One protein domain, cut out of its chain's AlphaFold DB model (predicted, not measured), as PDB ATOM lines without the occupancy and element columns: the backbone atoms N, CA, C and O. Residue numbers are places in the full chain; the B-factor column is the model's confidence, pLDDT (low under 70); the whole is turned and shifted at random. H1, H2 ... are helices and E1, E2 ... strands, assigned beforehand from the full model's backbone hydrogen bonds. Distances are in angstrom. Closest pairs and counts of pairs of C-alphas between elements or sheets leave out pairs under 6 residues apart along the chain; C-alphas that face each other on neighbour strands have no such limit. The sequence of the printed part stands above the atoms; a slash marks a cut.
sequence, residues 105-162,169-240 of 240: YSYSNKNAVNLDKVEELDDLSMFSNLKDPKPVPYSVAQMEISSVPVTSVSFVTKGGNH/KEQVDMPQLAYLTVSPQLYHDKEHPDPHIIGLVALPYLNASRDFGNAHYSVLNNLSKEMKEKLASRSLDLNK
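This is residues 105 to 162 and 169 to 240 of the 240 residues of an uncharacterized protein of Staphylococcus aureus (UniProt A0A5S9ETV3). A twisted sheet of four strands, E1 to E4, curls round residues 212 to 228 of one long helix, H4, and past them residues 232 to 240, of which 232 to 237 belong to H4, stick out free. The short helix H2 packs over the opposite face of the sheet, with the short helix H1 close to it. The 130 printed residues hold four named helices and four named strands, in the order H1 H2 E1 E2 E3 E4 H3 H4; the sheet's order is E1 E2 E3 E4, antiparallel throughout, and the class is mixed. The whole is compact, with a radius of gyration of the C-alphas of 16.1 A, and spans 52 by 34 by 28 A.

Begin with the edge strand E1, residues 137 to 145, and its antiparallel neighbour E2, residues 148 to 158; they form a hairpin, with N 141 and O 152 2.8 A apart, within hydrogen-bond range. Next comes E3, residues 176 to 187, antiparallel to E2 at 150 degrees, with N 153 and O 180 at 2.8 A. E4, residues 195 to 204, is the other edge strand and forms a hairpin with E3, N 179 and O 201 standing 2.7 A apart. E3 bends by 83 degrees at residue 184. The sheet curls round H4, residues 212 to 237; the closest C-alphas of E1 and H4 are those of Ile 145 and Ser 224, 5.8 A apart, and those of E4 and H4 are Val 201 and Val 219, 7.0 A. H2, residues 124 to 128, is on the opposite face from H4, only just over E4, with three of its C-alphas falling on that strand and a height over the sheet of 7.6 A; its closest C-alphas with E4 are Leu 124 and Pro 195, 5.6 A. H1, residues 115 to 119, is on the sheet at a height of 6.9 A and close to H2 but not clearly touching, with the C-alphas of Val 118 and Phe 127 7.1 A apart. Just before it, residues 113 to 114 pair, parallel, with residues 157 to 158 of E2. H3, residues 205 to 208, is also on the sheet and is near H4. H1 and H2 have every O i to N i+4 pair within hydrogen-bond range, H4 has 21 of 22, and H3 is too short for such a pair.

Find C-alpha 115 at (-1.526, 40.323, -2.211), where H1 begins; it runs 6.4 A, and H2 6.2 A. E1 starts at C-alpha 137, (-8.657, 27.893, -3.865), and covers 22.0 A; E2 covers 30.1 A, E3 28.0 A and E4 26.3 A. H3 measures 5.1 A, and H4 runs 38.5 A to C-alpha 237 at (30.097, 26.581, 4.892).

Look for the two C-alphas farthest apart at Ser 106 and Lys 240, 55.0 A. Residues 163 to 168 are not printed, in the link across the cut from E2 to E3, and C-alphas 162 and 169 stand 10.4 A apart. Of the links that are printed whole, none is long. The mean pLDDT of the printed part is 83.4; residues 159 to 162, 169 to 174 and 234 to 240 are under 70.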
ATOM      1  N   TYR A 105     -13.947  27.127 -15.519       74.69
ATOM      2  CA  TYR A 105     -13.857  28.099 -14.436       74.69
ATOM      3  C   TYR A 105     -14.483  29.435 -14.823       74.69
ATOM      4  O   TYR A 105     -14.572  29.800 -15.994       74.69
ATOM      5  N   SER A 106     -14.903  30.176 -13.803       72.00
ATOM      6  CA  SER A 106     -15.309  31.569 -13.921       72.00
ATOM      7  C   SER A 106     -14.510  32.389 -12.927       72.00
ATOM      8  O   SER A 106     -14.541  32.117 -11.725       72.00
ATOM      9  N   TYR A 107     -13.827  33.405 -13.431       74.75
ATOM     10  CA  TYR A 107     -13.166  34.383 -12.589       74.75
ATOM     11  C   TYR A 107     -14.196  35.226 -11.817       74.75
ATOM     12  O   TYR A 107     -15.233  35.613 -12.358       74.75
ATOM     13  N   SER A 108     -13.906  35.527 -10.548       73.25
ATOM     14  CA  SER A 108     -14.708  36.436  -9.724       73.25
ATOM     15  C   SER A 108     -13.816  37.285  -8.825       73.25
ATOM     16  O   SER A 108     -13.157  36.770  -7.923       73.25
ATOM     17  N   ASN A 109     -13.883  38.602  -9.021       75.56
ATOM     18  CA  ASN A 109     -13.195  39.593  -8.192       75.56
ATOM     19  C   ASN A 109     -13.681  39.628  -6.735       75.56
ATOM     20  O   ASN A 109     -12.981  40.120  -5.857       75.56
ATOM     21  N   LYS A 110     -14.875  39.090  -6.451       79.94
ATOM     22  CA  LYS A 110     -15.453  39.106  -5.098       79.94
ATOM     23  C   LYS A 110     -14.619  38.329  -4.081       79.94
ATOM     24  O   LYS A 110     -14.697  38.632  -2.902       79.94
ATOM     25  N   ASN A 111     -13.838  37.353  -4.543       78.25
ATOM     26  CA  ASN A 111     -13.022  36.484  -3.692       78.25
ATOM     27  C   ASN A 111     -11.525  36.835  -3.763       78.25
ATOM     28  O   ASN A 111     -10.696  36.068  -3.279       78.25
ATOM     29  N   ALA A 112     -11.173  37.947  -4.418       86.88
ATOM     30  CA  ALA A 112      -9.793  38.340  -4.655       86.88
ATOM     31  C   ALA A 112      -9.196  39.013  -3.411       86.88
ATOM     32  O   ALA A 112      -9.611  40.114  -3.048       86.88
ATOM     33  N   VAL A 113      -8.224  38.370  -2.763       87.38
ATOM     34  CA  VAL A 113      -7.530  38.935  -1.588       87.38
ATOM     35  C   VAL A 113      -6.472  39.955  -2.011       87.38
ATOM     36  O   VAL A 113      -5.982  39.916  -3.135       87.38
ATOM     37  N   ASN A 114      -6.115  40.896  -1.140       86.62
ATOM     38  CA  ASN A 114      -4.997  41.801  -1.427       86.62
ATOM     39  C   ASN A 114      -3.685  41.021  -1.267       86.62
ATOM     40  O   ASN A 114      -3.515  40.385  -0.228       86.62
ATOM     41  N   LEU A 115      -2.785  41.076  -2.254       85.75
ATOM     42  CA  LEU A 115      -1.526  40.323  -2.211       85.75
ATOM     43  C   LEU A 115      -0.651  40.734  -1.017       85.75
ATOM     44  O   LEU A 115      -0.220  39.853  -0.283       85.75
ATOM     45  N   ASP A 116      -0.516  42.035  -0.748       84.94
ATOM     46  CA  ASP A 116       0.273  42.569   0.375       84.94
ATOM     47  C   ASP A 116      -0.156  41.971   1.728       84.94
ATOM     48  O   ASP A 116       0.668  41.664   2.579       84.94
ATOM     49  N   LYS A 117      -1.459  41.708   1.918       86.38
ATOM     50  CA  LYS A 117      -1.968  41.074   3.149       86.38
ATOM     51  C   LYS A 117      -1.573  39.607   3.283       86.38
ATOM     52  O   LYS A 117      -1.661  39.059   4.374       86.38
ATOM     53  N   VAL A 118      -1.270  38.946   2.170       87.81
ATOM     54  CA  VAL A 118      -0.809  37.554   2.149       87.81
ATOM     55  C   VAL A 118       0.702  37.500   2.352       87.81
ATOM     56  O   VAL A 118       1.184  36.581   2.999       87.81
ATOM     57  N   GLU A 119       1.439  38.485   1.833       87.56
ATOM     58  CA  GLU A 119       2.887  38.618   2.044       87.56
ATOM     59  C   GLU A 119       3.256  38.788   3.525       87.56
ATOM     60  O   GLU A 119       4.339  38.385   3.931       87.56
ATOM     61  N   GLU A 120       2.345  39.334   4.334       88.69
ATOM     62  CA  GLU A 120       2.493  39.492   5.788       88.69
ATOM     63  C   GLU A 120       2.198  38.209   6.600       88.69
ATOM     64  O   GLU A 120       2.228  38.250   7.828       88.69
ATOM     65  N   LEU A 121       1.852  37.087   5.957       89.38
ATOM     66  CA  LEU A 121       1.477  35.851   6.650       89.38
ATOM     67  C   LEU A 121       2.655  34.889   6.780       89.38
ATOM     68  O   LEU A 121       3.258  34.510   5.776       89.38
ATOM     69  N   ASP A 122       2.862  34.389   7.996       87.19
ATOM     70  CA  ASP A 122       3.897  33.391   8.284       87.19
ATOM     71  C   ASP A 122       3.355  31.949   8.275       87.19
ATOM     72  O   ASP A 122       4.049  31.025   7.849       87.19
ATOM     73  N   ASP A 123       2.084  31.743   8.649       89.56
ATOM     74  CA  ASP A 123       1.502  30.406   8.831       89.56
ATOM     75  C   ASP A 123       0.155  30.184   8.127       89.56
ATOM     76  O   ASP A 123      -0.622  31.107   7.833       89.56
ATOM     77  N   LEU A 124      -0.170  28.908   7.900       88.19
ATOM     78  CA  LEU A 124      -1.402  28.494   7.232       88.19
ATOM     79  C   LEU A 124      -2.669  28.899   8.000       88.19
ATOM     80  O   LEU A 124      -3.665  29.268   7.360       88.19
ATOM     81  N   SER A 125      -2.687  28.849   9.338       89.25
ATOM     82  CA  SER A 125      -3.883  29.260  10.085       89.25
ATOM     83  C   SER A 125      -4.192  30.742   9.875       89.25
ATOM     84  O   SER A 125      -5.363  31.085   9.687       89.25
ATOM     85  N   MET A 126      -3.173  31.605   9.796       89.31
ATOM     86  CA  MET A 126      -3.346  33.035   9.529       89.31
ATOM     87  C   MET A 126      -3.998  33.258   8.162       89.31
ATOM     88  O   MET A 126      -4.973  34.004   8.054       89.31
ATOM     89  N   PHE A 127      -3.551  32.518   7.140       88.62
ATOM     90  CA  PHE A 127      -4.179  32.522   5.817       88.62
ATOM     91  C   PHE A 127      -5.643  32.065   5.863       88.62
ATOM     92  O   PHE A 127      -6.525  32.712   5.292       88.62
ATOM     93  N   SER A 128      -5.935  30.974   6.575       84.75
ATOM     94  CA  SER A 128      -7.297  30.429   6.684       84.75
ATOM     95  C   SER A 128      -8.274  31.355   7.428       84.75
ATOM     96  O   SER A 128      -9.487  31.302   7.186       84.75
ATOM     97  N   ASN A 129      -7.728  32.212   8.296       88.00
ATOM     98  CA  ASN A 129      -8.438  33.166   9.140       88.00
ATOM     99  C   ASN A 129      -8.545  34.570   8.527       88.00
ATOM    100  O   ASN A 129      -9.161  35.445   9.146       88.00
ATOM    101  N   LEU A 130      -7.995  34.798   7.326       86.19
ATOM    102  CA  LEU A 130      -8.166  36.059   6.609       86.19
ATOM    103  C   LEU A 130      -9.654  36.409   6.491       86.19
ATOM    104  O   LEU A 130     -10.467  35.650   5.950       86.19
ATOM    105  N   LYS A 131     -10.001  37.586   7.015       79.44
ATOM    106  CA  LYS A 131     -11.338  38.168   6.895       79.44
ATOM    107  C   LYS A 131     -11.495  38.843   5.536       79.44
ATOM    108  O   LYS A 131     -10.525  39.349   4.981       79.44
ATOM    109  N   ASP A 132     -12.737  38.845   5.066       76.50
ATOM    110  CA  ASP A 132     -13.231  39.288   3.762       76.50
ATOM    111  C   ASP A 132     -12.279  40.112   2.853       76.50
ATOM    112  O   ASP A 132     -11.830  41.201   3.228       76.50
ATOM    113  N   PRO A 133     -12.067  39.671   1.597       77.56
ATOM    114  CA  PRO A 133     -12.614  38.446   1.017       77.56
ATOM    115  C   PRO A 133     -11.904  37.199   1.553       77.56
ATOM    116  O   PRO A 133     -10.695  37.200   1.763       77.56
ATOM    117  N   LYS A 134     -12.659  36.115   1.756       82.75
ATOM    118  CA  LYS A 134     -12.071  34.817   2.100       82.75
ATOM    119  C   LYS A 134     -11.442  34.203   0.842       82.75
ATOM    120  O   LYS A 134     -12.154  34.068  -0.160       82.75
ATOM    121  N   PRO A 135     -10.155  33.814   0.864       83.50
ATOM    122  CA  PRO A 135      -9.512  33.236  -0.308       83.50
ATOM    123  C   PRO A 135     -10.220  31.942  -0.724       83.50
ATOM    124  O   PRO A 135     -10.507  31.070   0.100       83.50
ATOM    125  N   VAL A 136     -10.504  31.820  -2.021       85.88
ATOM    126  CA  VAL A 136     -11.072  30.607  -2.617       85.88
ATOM    127  C   VAL A 136      -9.985  29.912  -3.437       85.88
ATOM    128  O   VAL A 136      -9.489  30.516  -4.393       85.88
ATOM    129  N   PRO A 137      -9.625  28.660  -3.096       87.88
ATOM    130  CA  PRO A 137      -8.657  27.893  -3.865       87.88
ATOM    131  C   PRO A 137      -9.111  27.675  -5.311       87.88
ATOM    132  O   PRO A 137     -10.244  27.259  -5.557       87.88
ATOM    133  N   TYR A 138      -8.206  27.927  -6.253       89.38
ATOM    134  CA  TYR A 138      -8.340  27.521  -7.651       89.38
ATOM    135  C   TYR A 138      -7.678  26.165  -7.861       89.38
ATOM    136  O   TYR A 138      -8.351  25.240  -8.286       89.38
ATOM    137  N   SER A 139      -6.418  25.991  -7.488       93.94
ATOM    138  CA  SER A 139      -5.737  24.704  -7.540       93.94
ATOM    139  C   SER A 139      -5.051  24.372  -6.224       93.94
ATOM    140  O   SER A 139      -4.736  25.248  -5.411       93.94
ATOM    141  N   VAL A 140      -4.825  23.081  -6.016       96.94
ATOM    142  CA  VAL A 140      -3.944  22.557  -4.971       96.94
ATOM    143  C   VAL A 140      -2.950  21.629  -5.643       96.94
ATOM    144  O   VAL A 140      -3.353  20.780  -6.434       96.94
ATOM    145  N   ALA A 141      -1.672  21.780  -5.316       98.19
ATOM    146  CA  ALA A 141      -0.596  20.954  -5.833       98.19
ATOM    147  C   ALA A 141       0.302  20.453  -4.707       98.19
ATOM    148  O   ALA A 141       0.505  21.141  -3.705       98.19
ATOM    149  N   GLN A 142       0.862  19.261  -4.884       98.31
ATOM    150  CA  GLN A 142       1.797  18.650  -3.948       98.31
ATOM    151  C   GLN A 142       3.056  18.171  -4.668       98.31
ATOM    152  O   GLN A 142       2.995  17.625  -5.773       98.31
ATOM    153  N   MET A 143       4.197  18.370  -4.009       97.81
ATOM    154  CA  MET A 143       5.527  17.947  -4.450       97.81
ATOM    155  C   MET A 143       6.356  17.548  -3.221       97.81
ATOM    156  O   MET A 143       6.121  18.063  -2.130       97.81
ATOM    157  N   GLU A 144       7.332  16.657  -3.376       96.50
ATOM    158  CA  GLU A 144       8.393  16.465  -2.377       96.50
ATOM    159  C   GLU A 144       9.677  17.087  -2.935       96.50
ATOM    160  O   GLU A 144      10.108  16.751  -4.040       96.50
ATOM    161  N   ILE A 145      10.244  18.056  -2.216       94.25
ATOM    162  CA  ILE A 145      11.383  18.861  -2.662       94.25
ATOM    163  C   ILE A 145      12.471  18.773  -1.601       94.25
ATOM    164  O   ILE A 145      12.321  19.322  -0.513       94.25
ATOM    165  N   SER A 146      13.589  18.122  -1.921       90.75
ATOM    166  CA  SER A 146      14.722  18.002  -0.997       90.75
ATOM    167  C   SER A 146      14.322  17.456   0.384       90.75
ATOM    168  O   SER A 146      14.698  17.998   1.421       90.75
ATOM    169  N   SER A 147      13.525  16.391   0.374       90.00
ATOM    170  CA  SER A 147      12.948  15.649   1.498       90.00
ATOM    171  C   SER A 147      11.896  16.417   2.292       90.00
ATOM    172  O   SER A 147      11.393  15.914   3.295       90.00
ATOM    173  N   VAL A 148      11.518  17.602   1.807       91.44
ATOM    174  CA  VAL A 148      10.457  18.426   2.372       91.44
ATOM    175  C   VAL A 148       9.194  18.247   1.523       91.44
ATOM    176  O   VAL A 148       9.168  18.672   0.365       91.44
ATOM    177  N   PRO A 149       8.121  17.634   2.053       94.12
ATOM    178  CA  PRO A 149       6.830  17.639   1.397       94.12
ATOM    179  C   PRO A 149       6.296  19.068   1.413       94.12
ATOM    180  O   PRO A 149       6.325  19.749   2.439       94.12
ATOM    181  N   VAL A 150       5.795  19.520   0.274       96.06
ATOM    182  CA  VAL A 150       5.198  20.843   0.130       96.06
ATOM    183  C   VAL A 150       3.802  20.710  -0.452       96.06
ATOM    184  O   VAL A 150       3.538  19.872  -1.318       96.06
ATOM    185  N   THR A 151       2.896  21.542   0.041       96.50
ATOM    186  CA  THR A 151       1.562  21.725  -0.532       96.50
ATOM    187  C   THR A 151       1.433  23.178  -0.927       96.50
ATOM    188  O   THR A 151       1.713  24.063  -0.128       96.50
ATOM    189  N   SER A 152       1.010  23.431  -2.154       97.12
ATOM    190  CA  SER A 152       0.792  24.777  -2.650       97.12
ATOM    191  C   SER A 152      -0.658  24.952  -3.055       97.12
ATOM    192  O   SER A 152      -1.250  24.071  -3.677       97.12
ATOM    193  N   VAL A 153      -1.240  26.081  -2.673       95.31
ATOM    194  CA  VAL A 153      -2.632  26.433  -2.932       95.31
ATOM    195  C   VAL A 153      -2.640  27.707  -3.752       95.31
ATOM    196  O   VAL A 153      -2.071  28.716  -3.333       95.31
ATOM    197  N   SER A 154      -3.292  27.674  -4.912       94.44
ATOM    198  CA  SER A 154      -3.457  28.875  -5.717       94.44
ATOM    199  C   SER A 154      -4.762  29.587  -5.373       94.44
ATOM    200  O   SER A 154      -5.791  28.926  -5.227       94.44
ATOM    201  N   PHE A 155      -4.785  30.909  -5.376       91.94
ATOM    202  CA  PHE A 155      -6.000  31.708  -5.219       91.94
ATOM    203  C   PHE A 155      -5.841  33.041  -5.944       91.94
ATOM    204  O   PHE A 155      -4.741  33.471  -6.288       91.94
ATOM    205  N   VAL A 156      -6.966  33.691  -6.216       89.94
ATOM    206  CA  VAL A 156      -6.958  34.980  -6.904       89.94
ATOM    207  C   VAL A 156      -6.612  36.086  -5.919       89.94
ATOM    208  O   VAL A 156      -7.192  36.164  -4.833       89.94
ATOM    209  N   THR A 157      -5.729  36.980  -6.343       88.38
ATOM    210  CA  THR A 157      -5.476  38.250  -5.669       88.38
ATOM    211  C   THR A 157      -5.926  39.414  -6.538       88.38
ATOM    212  O   THR A 157      -6.046  39.307  -7.766       88.38
ATOM    213  N   LYS A 158      -6.211  40.543  -5.891       82.50
ATOM    214  CA  LYS A 158      -6.278  41.825  -6.591       82.50
ATOM    215  C   LYS A 158      -4.873  42.133  -7.109       82.50
ATOM    216  O   LYS A 158      -3.904  41.820  -6.414       82.50
ATOM    217  N   GLY A 159      -4.774  42.686  -8.317       65.56
ATOM    218  CA  GLY A 159      -3.502  43.196  -8.825       65.56
ATOM    219  C   GLY A 159      -2.872  44.138  -7.797       65.56
ATOM    220  O   GLY A 159      -3.588  44.830  -7.070       65.56
ATOM    221  N   GLY A 160      -1.551  44.068  -7.653       55.59
ATOM    222  CA  GLY A 160      -0.829  44.943  -6.742       55.59
ATOM    223  C   GLY A 160      -0.827  46.370  -7.278       55.59
ATOM    224  O   GLY A 160      -0.334  46.604  -8.379       55.59
ATOM    225  N   ASN A 161      -1.305  47.311  -6.458       46.34
ATOM    226  CA  ASN A 161      -0.983  48.727  -6.586       46.34
ATOM    227  C   ASN A 161       0.541  48.854  -6.605       46.34
ATOM    228  O   ASN A 161       1.196  48.770  -5.562       46.34
ATOM    229  N   HIS A 162       1.133  49.069  -7.772       49.91
ATOM    230  CA  HIS A 162       2.531  49.441  -7.803       49.91
ATOM    231  C   HIS A 162       2.675  50.825  -7.161       49.91
ATOM    232  O   HIS A 162       2.038  51.791  -7.575       49.91
ATOM    233  N   LYS A 169       1.650  55.200 -17.128       44.41
ATOM    234  CA  LYS A 169       1.501  53.745 -17.192       44.41
ATOM    235  C   LYS A 169       0.267  53.342 -16.395       44.41
ATOM    236  O   LYS A 169       0.386  52.765 -15.320       44.41
ATOM    237  N   GLU A 170      -0.919  53.592 -16.948       41.22
ATOM    238  CA  GLU A 170      -2.132  52.857 -16.566       41.22
ATOM    239  C   GLU A 170      -1.947  51.372 -16.942       41.22
ATOM    240  O   GLU A 170      -2.514  50.856 -17.904       41.22
ATOM    241  N   GLN A 171      -1.090  50.656 -16.212       46.78
ATOM    242  CA  GLN A 171      -1.178  49.209 -16.176       46.78
ATOM    243  C   GLN A 171      -2.456  48.905 -15.414       46.78
ATOM    244  O   GLN A 171      -2.533  49.106 -14.208       46.78
ATOM    245  N   VAL A 172      -3.480  48.483 -16.154       49.94
ATOM    246  CA  VAL A 172      -4.705  47.906 -15.601       49.94
ATOM    247  C   VAL A 172      -4.308  46.971 -14.457       49.94
ATOM    248  O   VAL A 172      -3.479  46.087 -14.681       49.94
ATOM    249  N   ASP A 173      -4.878  47.165 -13.262       60.31
ATOM    250  CA  ASP A 173      -4.747  46.257 -12.115       60.31
ATOM    251  C   ASP A 173      -5.280  44.873 -12.510       60.31
ATOM    252  O   ASP A 173      -6.443  44.514 -12.298       60.31
ATOM    253  N   MET A 174      -4.440  44.097 -13.187       69.50
ATOM    254  CA  MET A 174      -4.818  42.794 -13.692       69.50
ATOM    255  C   MET A 174      -4.817  41.824 -12.518       69.50
ATOM    256  O   MET A 174      -3.846  41.782 -11.756       69.50
ATOM    257  N   PRO A 175      -5.869  41.003 -12.364       82.25
ATOM    258  CA  PRO A 175      -5.863  39.981 -11.338       82.25
ATOM    259  C   PRO A 175      -4.655  39.077 -11.492       82.25
ATOM    260  O   PRO A 175      -4.233  38.740 -12.606       82.25
ATOM    261  N   GLN A 176      -4.143  38.641 -10.355       88.50
ATOM    262  CA  GLN A 176      -3.081  37.659 -10.302       88.50
ATOM    263  C   GLN A 176      -3.623  36.361  -9.713       88.50
ATOM    264  O   GLN A 176      -4.614  36.335  -8.977       88.50
ATOM    265  N   LEU A 177      -2.977  35.265 -10.086       91.38
ATOM    266  CA  LEU A 177      -3.101  34.001  -9.394       91.38
ATOM    267  C   LEU A 177      -1.870  33.857  -8.504       91.38
ATOM    268  O   LEU A 177      -0.754  33.697  -9.005       91.38
ATOM    269  N   ALA A 178      -2.081  33.981  -7.198       93.88
ATOM    270  CA  ALA A 178      -1.060  33.757  -6.192       93.88
ATOM    271  C   ALA A 178      -1.014  32.279  -5.817       93.88
ATOM    272  O   ALA A 178      -2.042  31.608  -5.839       93.88
ATOM    273  N   TYR A 179       0.169  31.795  -5.461       95.88
ATOM    274  CA  TYR A 179       0.470  30.421  -5.096       95.88
ATOM    275  C   TYR A 179       1.184  30.435  -3.749       95.88
ATOM    276  O   TYR A 179       2.376  30.735  -3.672       95.88
ATOM    277  N   LEU A 180       0.439  30.130  -2.692       95.75
ATOM    278  CA  LEU A 180       0.956  30.043  -1.331       95.75
ATOM    279  C   LEU A 180       1.379  28.606  -1.062       95.75
ATOM    280  O   LEU A 180       0.572  27.683  -1.170       95.75
ATOM    281  N   THR A 181       2.653  28.417  -0.752       96.50
ATOM    282  CA  THR A 181       3.274  27.111  -0.543       96.50
ATOM    283  C   THR A 181       3.621  26.939   0.923       96.50
ATOM    284  O   THR A 181       4.299  27.780   1.503       96.50
ATOM    285  N   VAL A 182       3.179  25.828   1.504       95.12
ATOM    286  CA  VAL A 182       3.398  25.464   2.906       95.12
ATOM    287  C   VAL A 182       4.079  24.109   3.018       95.12
ATOM    288  O   VAL A 182       3.959  23.264   2.123       95.12
ATOM    289  N   SER A 183       4.752  23.874   4.142       91.12
ATOM    290  CA  SER A 183       5.329  22.570   4.476       91.12
ATOM    291  C   SER A 183       4.884  22.097   5.861       91.12
ATOM    292  O   SER A 183       5.082  22.815   6.836       91.12
ATOM    293  N   PRO A 184       4.369  20.858   5.992       83.62
ATOM    294  CA  PRO A 184       4.068  20.246   7.281       83.62
ATOM    295  C   PRO A 184       5.318  19.665   7.967       83.62
ATOM    296  O   PRO A 184       5.198  18.829   8.845       83.62
ATOM    297  N   GLN A 185       6.536  19.981   7.532       83.12
ATOM    298  CA  GLN A 185       7.752  19.617   8.279       83.12
ATOM    299  C   GLN A 185       8.403  20.824   8.953       83.12
ATOM    300  O   GLN A 185       9.321  20.665   9.756       83.12
ATOM    301  N   LEU A 186       7.932  22.026   8.628       78.56
ATOM    302  CA  LEU A 186       8.440  23.284   9.146       78.56
ATOM    303  C   LEU A 186       7.322  23.901   9.984       78.56
ATOM    304  O   LEU A 186       6.439  24.564   9.456       78.56
ATOM    305  N   TYR A 187       7.338  23.590  11.278       79.69
ATOM    306  CA  TYR A 187       6.377  24.076  12.267       79.69
ATOM    307  C   TYR A 187       7.068  25.026  13.242       79.69
ATOM    308  O   TYR A 187       8.192  24.744  13.669       79.69
ATOM    309  N   HIS A 188       6.386  26.101  13.638       75.88
ATOM    310  CA  HIS A 188       6.843  26.960  14.734       75.88
ATOM    311  C   HIS A 188       6.634  26.311  16.104       75.88
ATOM    312  O   HIS A 188       7.526  26.363  16.950       75.88
ATOM    313  N   ASP A 189       5.486  25.660  16.292       76.38
ATOM    314  CA  ASP A 189       5.120  24.968  17.523       76.38
ATOM    315  C   ASP A 189       5.010  23.455  17.275       76.38
ATOM    316  O   ASP A 189       4.314  22.996  16.371       76.38
ATOM    317  N   LYS A 190       5.722  22.659  18.080       80.06
ATOM    318  CA  LYS A 190       5.674  21.191  18.006       80.06
ATOM    319  C   LYS A 190       4.447  20.601  18.703       80.06
ATOM    320  O   LYS A 190       4.071  19.477  18.379       80.06
ATOM    321  N   GLU A 191       3.852  21.319  19.651       79.00
ATOM    322  CA  GLU A 191       2.658  20.893  20.390       79.00
ATOM    323  C   GLU A 191       1.375  21.245  19.622       79.00
ATOM    324  O   GLU A 191       0.412  20.470  19.626       79.00
ATOM    325  N   HIS A 192       1.396  22.351  18.873       77.56
ATOM    326  CA  HIS A 192       0.327  22.777  17.967       77.56
ATOM    327  C   HIS A 192       0.869  23.060  16.555       77.56
ATOM    328  O   HIS A 192       1.053  24.215  16.177       77.56
ATOM    329  N   PRO A 193       1.122  22.007  15.754       85.88
ATOM    330  CA  PRO A 193       1.808  22.142  14.473       85.88
ATOM    331  C   PRO A 193       0.954  22.865  13.418       85.88
ATOM    332  O   PRO A 193       0.132  22.243  12.740       85.88
ATOM    333  N   ASP A 194       1.181  24.171  13.253       86.94
ATOM    334  CA  ASP A 194       0.658  24.978  12.142       86.94
ATOM    335  C   ASP A 194       1.698  25.075  11.008       86.94
ATOM    336  O   ASP A 194       2.820  25.518  11.262       86.94
ATOM    337  N   PRO A 195       1.400  24.598   9.782       90.06
ATOM    338  CA  PRO A 195       2.361  24.613   8.682       90.06
ATOM    339  C   PRO A 195       2.848  26.020   8.309       90.06
ATOM    340  O   PRO A 195       2.042  26.883   7.952       90.06
ATOM    341  N   HIS A 196       4.170  26.187   8.253       89.19
ATOM    342  CA  HIS A 196       4.811  27.433   7.842       89.19
ATOM    343  C   HIS A 196       4.672  27.697   6.337       89.19
ATOM    344  O   HIS A 196       4.785  26.775   5.510       89.19
ATOM    345  N   ILE A 197       4.510  28.969   5.973       91.31
ATOM    346  CA  ILE A 197       4.513  29.472   4.597       91.31
ATOM    347  C   ILE A 197       5.958  29.614   4.118       91.31
ATOM    348  O   ILE A 197       6.742  30.418   4.600       91.31
ATOM    349  N   ILE A 198       6.338  28.816   3.127       91.25
ATOM    350  CA  ILE A 198       7.714  28.755   2.606       91.25
ATOM    351  C   ILE A 198       7.871  29.394   1.228       91.25
ATOM    352  O   ILE A 198       8.974  29.426   0.684       91.25
ATOM    353  N   GLY A 199       6.778  29.874   0.642       91.50
ATOM    354  CA  GLY A 199       6.821  30.582  -0.625       91.50
ATOM    355  C   GLY A 199       5.477  31.188  -0.990       91.50
ATOM    356  O   GLY A 199       4.434  30.555  -0.828       91.50
ATOM    357  N   LEU A 200       5.528  32.393  -1.542       93.88
ATOM    358  CA  LEU A 200       4.401  33.078  -2.149       93.88
ATOM    359  C   LEU A 200       4.862  33.612  -3.503       93.88
ATOM    360  O   LEU A 200       5.803  34.396  -3.585       93.88
ATOM    361  N   VAL A 201       4.218  33.156  -4.572       93.62
ATOM    362  CA  VAL A 201       4.496  33.617  -5.937       93.62
ATOM    363  C   VAL A 201       3.190  34.062  -6.562       93.62
ATOM    364  O   VAL A 201       2.202  33.342  -6.464       93.62
ATOM    365  N   ALA A 202       3.172  35.210  -7.231       91.56
ATOM    366  CA  ALA A 202       2.010  35.685  -7.971       91.56
ATOM    367  C   ALA A 202       2.315  35.754  -9.468       91.56
ATOM    368  O   ALA A 202       3.338  36.292  -9.887       91.56
ATOM    369  N   LEU A 203       1.422  35.195 -10.286       91.19
ATOM    370  CA  LEU A 203       1.504  35.245 -11.746       91.19
ATOM    371  C   LEU A 203       0.291  35.995 -12.311       91.19
ATOM    372  O   LEU A 203      -0.805  35.853 -11.767       91.19
ATOM    373  N   PRO A 204       0.421  36.732 -13.431       89.19
ATOM    374  CA  PRO A 204      -0.735  37.321 -14.103       89.19
ATOM    375  C   PRO A 204      -1.792  36.255 -14.407       89.19
ATOM    376  O   PRO A 204      -1.474  35.219 -15.002       89.19
ATOM    377  N   TYR A 205      -3.050  36.506 -14.030       87.31
ATOM    378  CA  TYR A 205      -4.112  35.499 -14.106       87.31
ATOM    379  C   TYR A 205      -4.268  34.938 -15.519       87.31
ATOM    380  O   TYR A 205      -4.280  33.728 -15.686       87.31
ATOM    381  N   LEU A 206      -4.287  35.800 -16.543       85.69
ATOM    382  CA  LEU A 206      -4.430  35.379 -17.944       85.69
ATOM    383  C   LEU A 206      -3.292  34.482 -18.448       85.69
ATOM    384  O   LEU A 206      -3.479  33.763 -19.428       85.69
ATOM    385  N   ASN A 207      -2.115  34.542 -17.824       86.75
ATOM    386  CA  ASN A 207      -0.997  33.673 -18.172       86.75
ATOM    387  C   ASN A 207      -1.131  32.334 -17.445       86.75
ATOM    388  O   ASN A 207      -1.027  31.284 -18.075       86.75
ATOM    389  N   ALA A 208      -1.416  32.377 -16.143       89.50
ATOM    390  CA  ALA A 208      -1.593  31.190 -15.313       89.50
ATOM    391  C   ALA A 208      -2.822  30.354 -15.712       89.50
ATOM    392  O   ALA A 208      -2.770  29.131 -15.712       89.50
ATOM    393  N   SER A 209      -3.923  31.001 -16.093       86.62
ATOM    394  CA  SER A 209      -5.214  30.351 -16.337       86.62
ATOM    395  C   SER A 209      -5.323  29.658 -17.698       86.62
ATOM    396  O   SER A 209      -6.332  29.006 -17.980       86.62
ATOM    397  N   ARG A 210      -4.302  29.793 -18.556       86.69
ATOM    398  CA  ARG A 210      -4.189  29.027 -19.808       86.69
ATOM    399  C   ARG A 210      -3.948  27.547 -19.537       86.69
ATOM    400  O   ARG A 210      -4.444  26.714 -20.285       86.69
ATOM    401  N   ASP A 211      -3.194  27.253 -18.482       87.88
ATOM    402  CA  ASP A 211      -2.876  25.907 -18.018       87.88
ATOM    403  C   ASP A 211      -2.506  25.987 -16.530       87.88
ATOM    404  O   ASP A 211      -1.340  26.176 -16.170       87.88
ATOM    405  N   PHE A 212      -3.524  25.913 -15.662       89.56
ATOM    406  CA  PHE A 212      -3.338  26.051 -14.215       89.56
ATOM    407  C   PHE A 212      -2.344  25.023 -13.676       89.56
ATOM    408  O   PHE A 212      -1.458  25.380 -12.902       89.56
ATOM    409  N   GLY A 213      -2.465  23.767 -14.111       91.19
ATOM    410  CA  GLY A 213      -1.646  22.676 -13.604       91.19
ATOM    411  C   GLY A 213      -0.168  22.849 -13.956       91.19
ATOM    412  O   GLY A 213       0.693  22.711 -13.084       91.19
ATOM    413  N   ASN A 214       0.163  23.228 -15.197       94.19
ATOM    414  CA  ASN A 214       1.559  23.483 -15.571       94.19
ATOM    415  C   ASN A 214       2.112  24.801 -15.008       94.19
ATOM    416  O   ASN A 214       3.304  24.870 -14.681       94.19
ATOM    417  N   ALA A 215       1.284  25.836 -14.852       94.81
ATOM    418  CA  ALA A 215       1.694  27.070 -14.181       94.81
ATOM    419  C   ALA A 215       2.044  26.805 -12.707       94.81
ATOM    420  O   ALA A 215       3.105  27.221 -12.238       94.81
ATOM    421  N   HIS A 216       1.214  26.031 -12.005       96.56
ATOM    422  CA  HIS A 216       1.438  25.644 -10.611       96.56
ATOM    423  C   HIS A 216       2.667  24.739 -10.457       96.56
ATOM    424  O   HIS A 216       3.507  24.982  -9.586       96.56
ATOM    425  N   TYR A 217       2.851  23.769 -11.361       96.50
ATOM    426  CA  TYR A 217       4.083  22.980 -11.431       96.50
ATOM    427  C   TYR A 217       5.321  23.870 -11.593       96.50
ATOM    428  O   TYR A 217       6.321  23.656 -10.913       96.50
ATOM    429  N   SER A 218       5.260  24.882 -12.459       95.44
ATOM    430  CA  SER A 218       6.390  25.785 -12.708       95.44
ATOM    431  C   SER A 218       6.784  26.576 -11.459       95.44
ATOM    432  O   SER A 218       7.976  26.740 -11.198       95.44
ATOM    433  N   VAL A 219       5.805  27.008 -10.655       96.31
ATOM    434  CA  VAL A 219       6.049  27.661  -9.357       96.31
ATOM    435  C   VAL A 219       6.803  26.726  -8.409       96.31
ATOM    436  O   VAL A 219       7.862  27.096  -7.903       96.31
ATOM    437  N   LEU A 220       6.316  25.497  -8.216       96.94
ATOM    438  CA  LEU A 220       6.973  24.529  -7.329       96.94
ATOM    439  C   LEU A 220       8.344  24.083  -7.852       96.94
ATOM    440  O   LEU A 220       9.282  23.902  -7.078       96.94
ATOM    441  N   ASN A 221       8.496  23.958  -9.169       95.25
ATOM    442  CA  ASN A 221       9.775  23.643  -9.790       95.25
ATOM    443  C   ASN A 221      10.806  24.759  -9.553       95.25
ATOM    444  O   ASN A 221      11.966  24.467  -9.274       95.25
ATOM    445  N   ASN A 222      10.412  26.032  -9.614       94.88
ATOM    446  CA  ASN A 222      11.325  27.133  -9.300       94.88
ATOM    447  C   ASN A 222      11.716  27.143  -7.817       94.88
ATOM    448  O   ASN A 222      12.909  27.199  -7.524       94.88
ATOM    449  N   LEU A 223      10.759  26.932  -6.906       93.44
ATOM    450  CA  LEU A 223      11.055  26.739  -5.481       93.44
ATOM    451  C   LEU A 223      12.054  25.588  -5.260       93.44
ATOM    452  O   LEU A 223      12.966  25.696  -4.442       93.44
ATOM    453  N   SER A 224      11.940  24.501  -6.031       92.94
ATOM    454  CA  SER A 224      12.862  23.364  -5.932       92.94
ATOM    455  C   SER A 224      14.310  23.709  -6.275       92.94
ATOM    456  O   SER A 224      15.228  23.169  -5.648       92.94
ATOM    457  N   LYS A 225      14.519  24.628  -7.226       91.69
ATOM    458  CA  LYS A 225      15.847  25.122  -7.608       91.69
ATOM    459  C   LYS A 225      16.426  25.982  -6.491       91.69
ATOM    460  O   LYS A 225      17.536  25.709  -6.044       91.69
ATOM    461  N   GLU A 226      15.641  26.919  -5.964       89.38
ATOM    462  CA  GLU A 226      16.054  27.788  -4.854       89.38
ATOM    463  C   GLU A 226      16.413  26.987  -3.593       89.38
ATOM    464  O   GLU A 226      17.438  27.230  -2.952       89.38
ATOM    465  N   MET A 227      15.601  25.989  -3.235       86.19
ATOM    466  CA  MET A 227      15.879  25.116  -2.090       86.19
ATOM    467  C   MET A 227      17.149  24.287  -2.302       86.19
ATOM    468  O   MET A 227      17.926  24.097  -1.364       86.19
ATOM    469  N   LYS A 228      17.389  23.807  -3.526       85.12
ATOM    470  CA  LYS A 228      18.605  23.064  -3.866       85.12
ATOM    471  C   LYS A 228      19.856  23.939  -3.769       85.12
ATOM    472  O   LYS A 228      20.857  23.492  -3.213       85.12
ATOM    473  N   GLU A 229      19.797  25.173  -4.258       84.44
ATOM    474  CA  GLU A 229      20.896  26.142  -4.161       84.44
ATOM    475  C   GLU A 229      21.229  26.478  -2.703       84.44
ATOM    476  O   GLU A 229      22.397  26.437  -2.315       84.44
ATOM    477  N   LYS A 230      20.212  26.704  -1.860       80.25
ATOM    478  CA  LYS A 230      20.392  26.932  -0.413       80.25
ATOM    479  C   LYS A 230      21.017  25.734   0.313       80.25
ATOM    480  O   LYS A 230      21.763  25.918   1.273       80.25
ATOM    481  N   LEU A 231      20.719  24.506  -0.109       74.31
ATOM    482  CA  LEU A 231      21.358  23.308   0.448       74.31
ATOM    483  C   LEU A 231      22.822  23.193   0.018       74.31
ATOM    484  O   LEU A 231      23.671  22.835   0.833       74.31
ATOM    485  N   ALA A 232      23.123  23.522  -1.240       73.94
ATOM    486  CA  ALA A 232      24.484  23.512  -1.763       73.94
ATOM    487  C   ALA A 232      25.373  24.596  -1.128       73.94
ATOM    488  O   ALA A 232      26.554  24.353  -0.903       73.94
ATOM    489  N   SER A 233      24.831  25.773  -0.797       73.19
ATOM    490  CA  SER A 233      25.599  26.817  -0.106       73.19
ATOM    491  C   SER A 233      25.913  26.446   1.346       73.19
ATOM    492  O   SER A 233      27.048  26.601   1.787       73.19
ATOM    493  N   ARG A 234      24.955  25.861   2.077       64.19
ATOM    494  CA  ARG A 234      25.164  25.418   3.470       64.19
ATOM    495  C   ARG A 234      26.194  24.295   3.609       64.19
ATOM    496  O   ARG A 234      26.899  24.245   4.613       64.19
ATOM    497  N   SER A 235      26.301  23.394   2.632       60.69
ATOM    498  CA  SER A 235      27.316  22.331   2.662       60.69
ATOM    499  C   SER A 235      28.737  22.846   2.400       60.69
ATOM    500  O   SER A 235      29.698  22.206   2.822       60.69
ATOM    501  N   LEU A 236      28.889  24.002   1.746       55.25
ATOM    502  CA  LEU A 236      30.185  24.660   1.552       55.25
ATOM    503  C   LEU A 236      30.670  25.371   2.822       55.25
ATOM    504  O   LEU A 236      31.875  25.405   3.066       55.25
ATOM    505  N   ASP A 237      29.755  25.894   3.640       54.94
ATOM    506  CA  ASP A 237      30.097  26.581   4.892       54.94
ATOM    507  C   ASP A 237      30.449  25.617   6.035       54.94
ATOM    508  O   ASP A 237      31.249  25.962   6.894       54.94
ATOM    509  N   LEU A 238      29.919  24.389   6.028       49.41
ATOM    510  CA  LEU A 238      30.267  23.347   7.011       49.41
ATOM    511  C   LEU A 238      31.635  22.686   6.759       49.41
ATOM    512  O   LEU A 238      32.098  21.908   7.589       49.41
ATOM    513  N   ASN A 239      32.263  22.970   5.614       47.94
ATOM    514  CA  ASN A 239      33.582  22.457   5.229       47.94
ATOM    515  C   ASN A 239      34.696  23.520   5.355       47.94
ATOM    516  O   ASN A 239      35.770  23.349   4.774       47.94
ATOM    517  N   LYS A 240      34.441  24.614   6.082       43.56
ATOM    518  CA  LYS A 240      35.421  25.641   6.472       43.56
ATOM    519  C   LYS A 240      35.606  25.642   7.982       43.56
ATOM    520  O   LYS A 240      36.745  25.932   8.403       43.56
TER     521      LYS A 240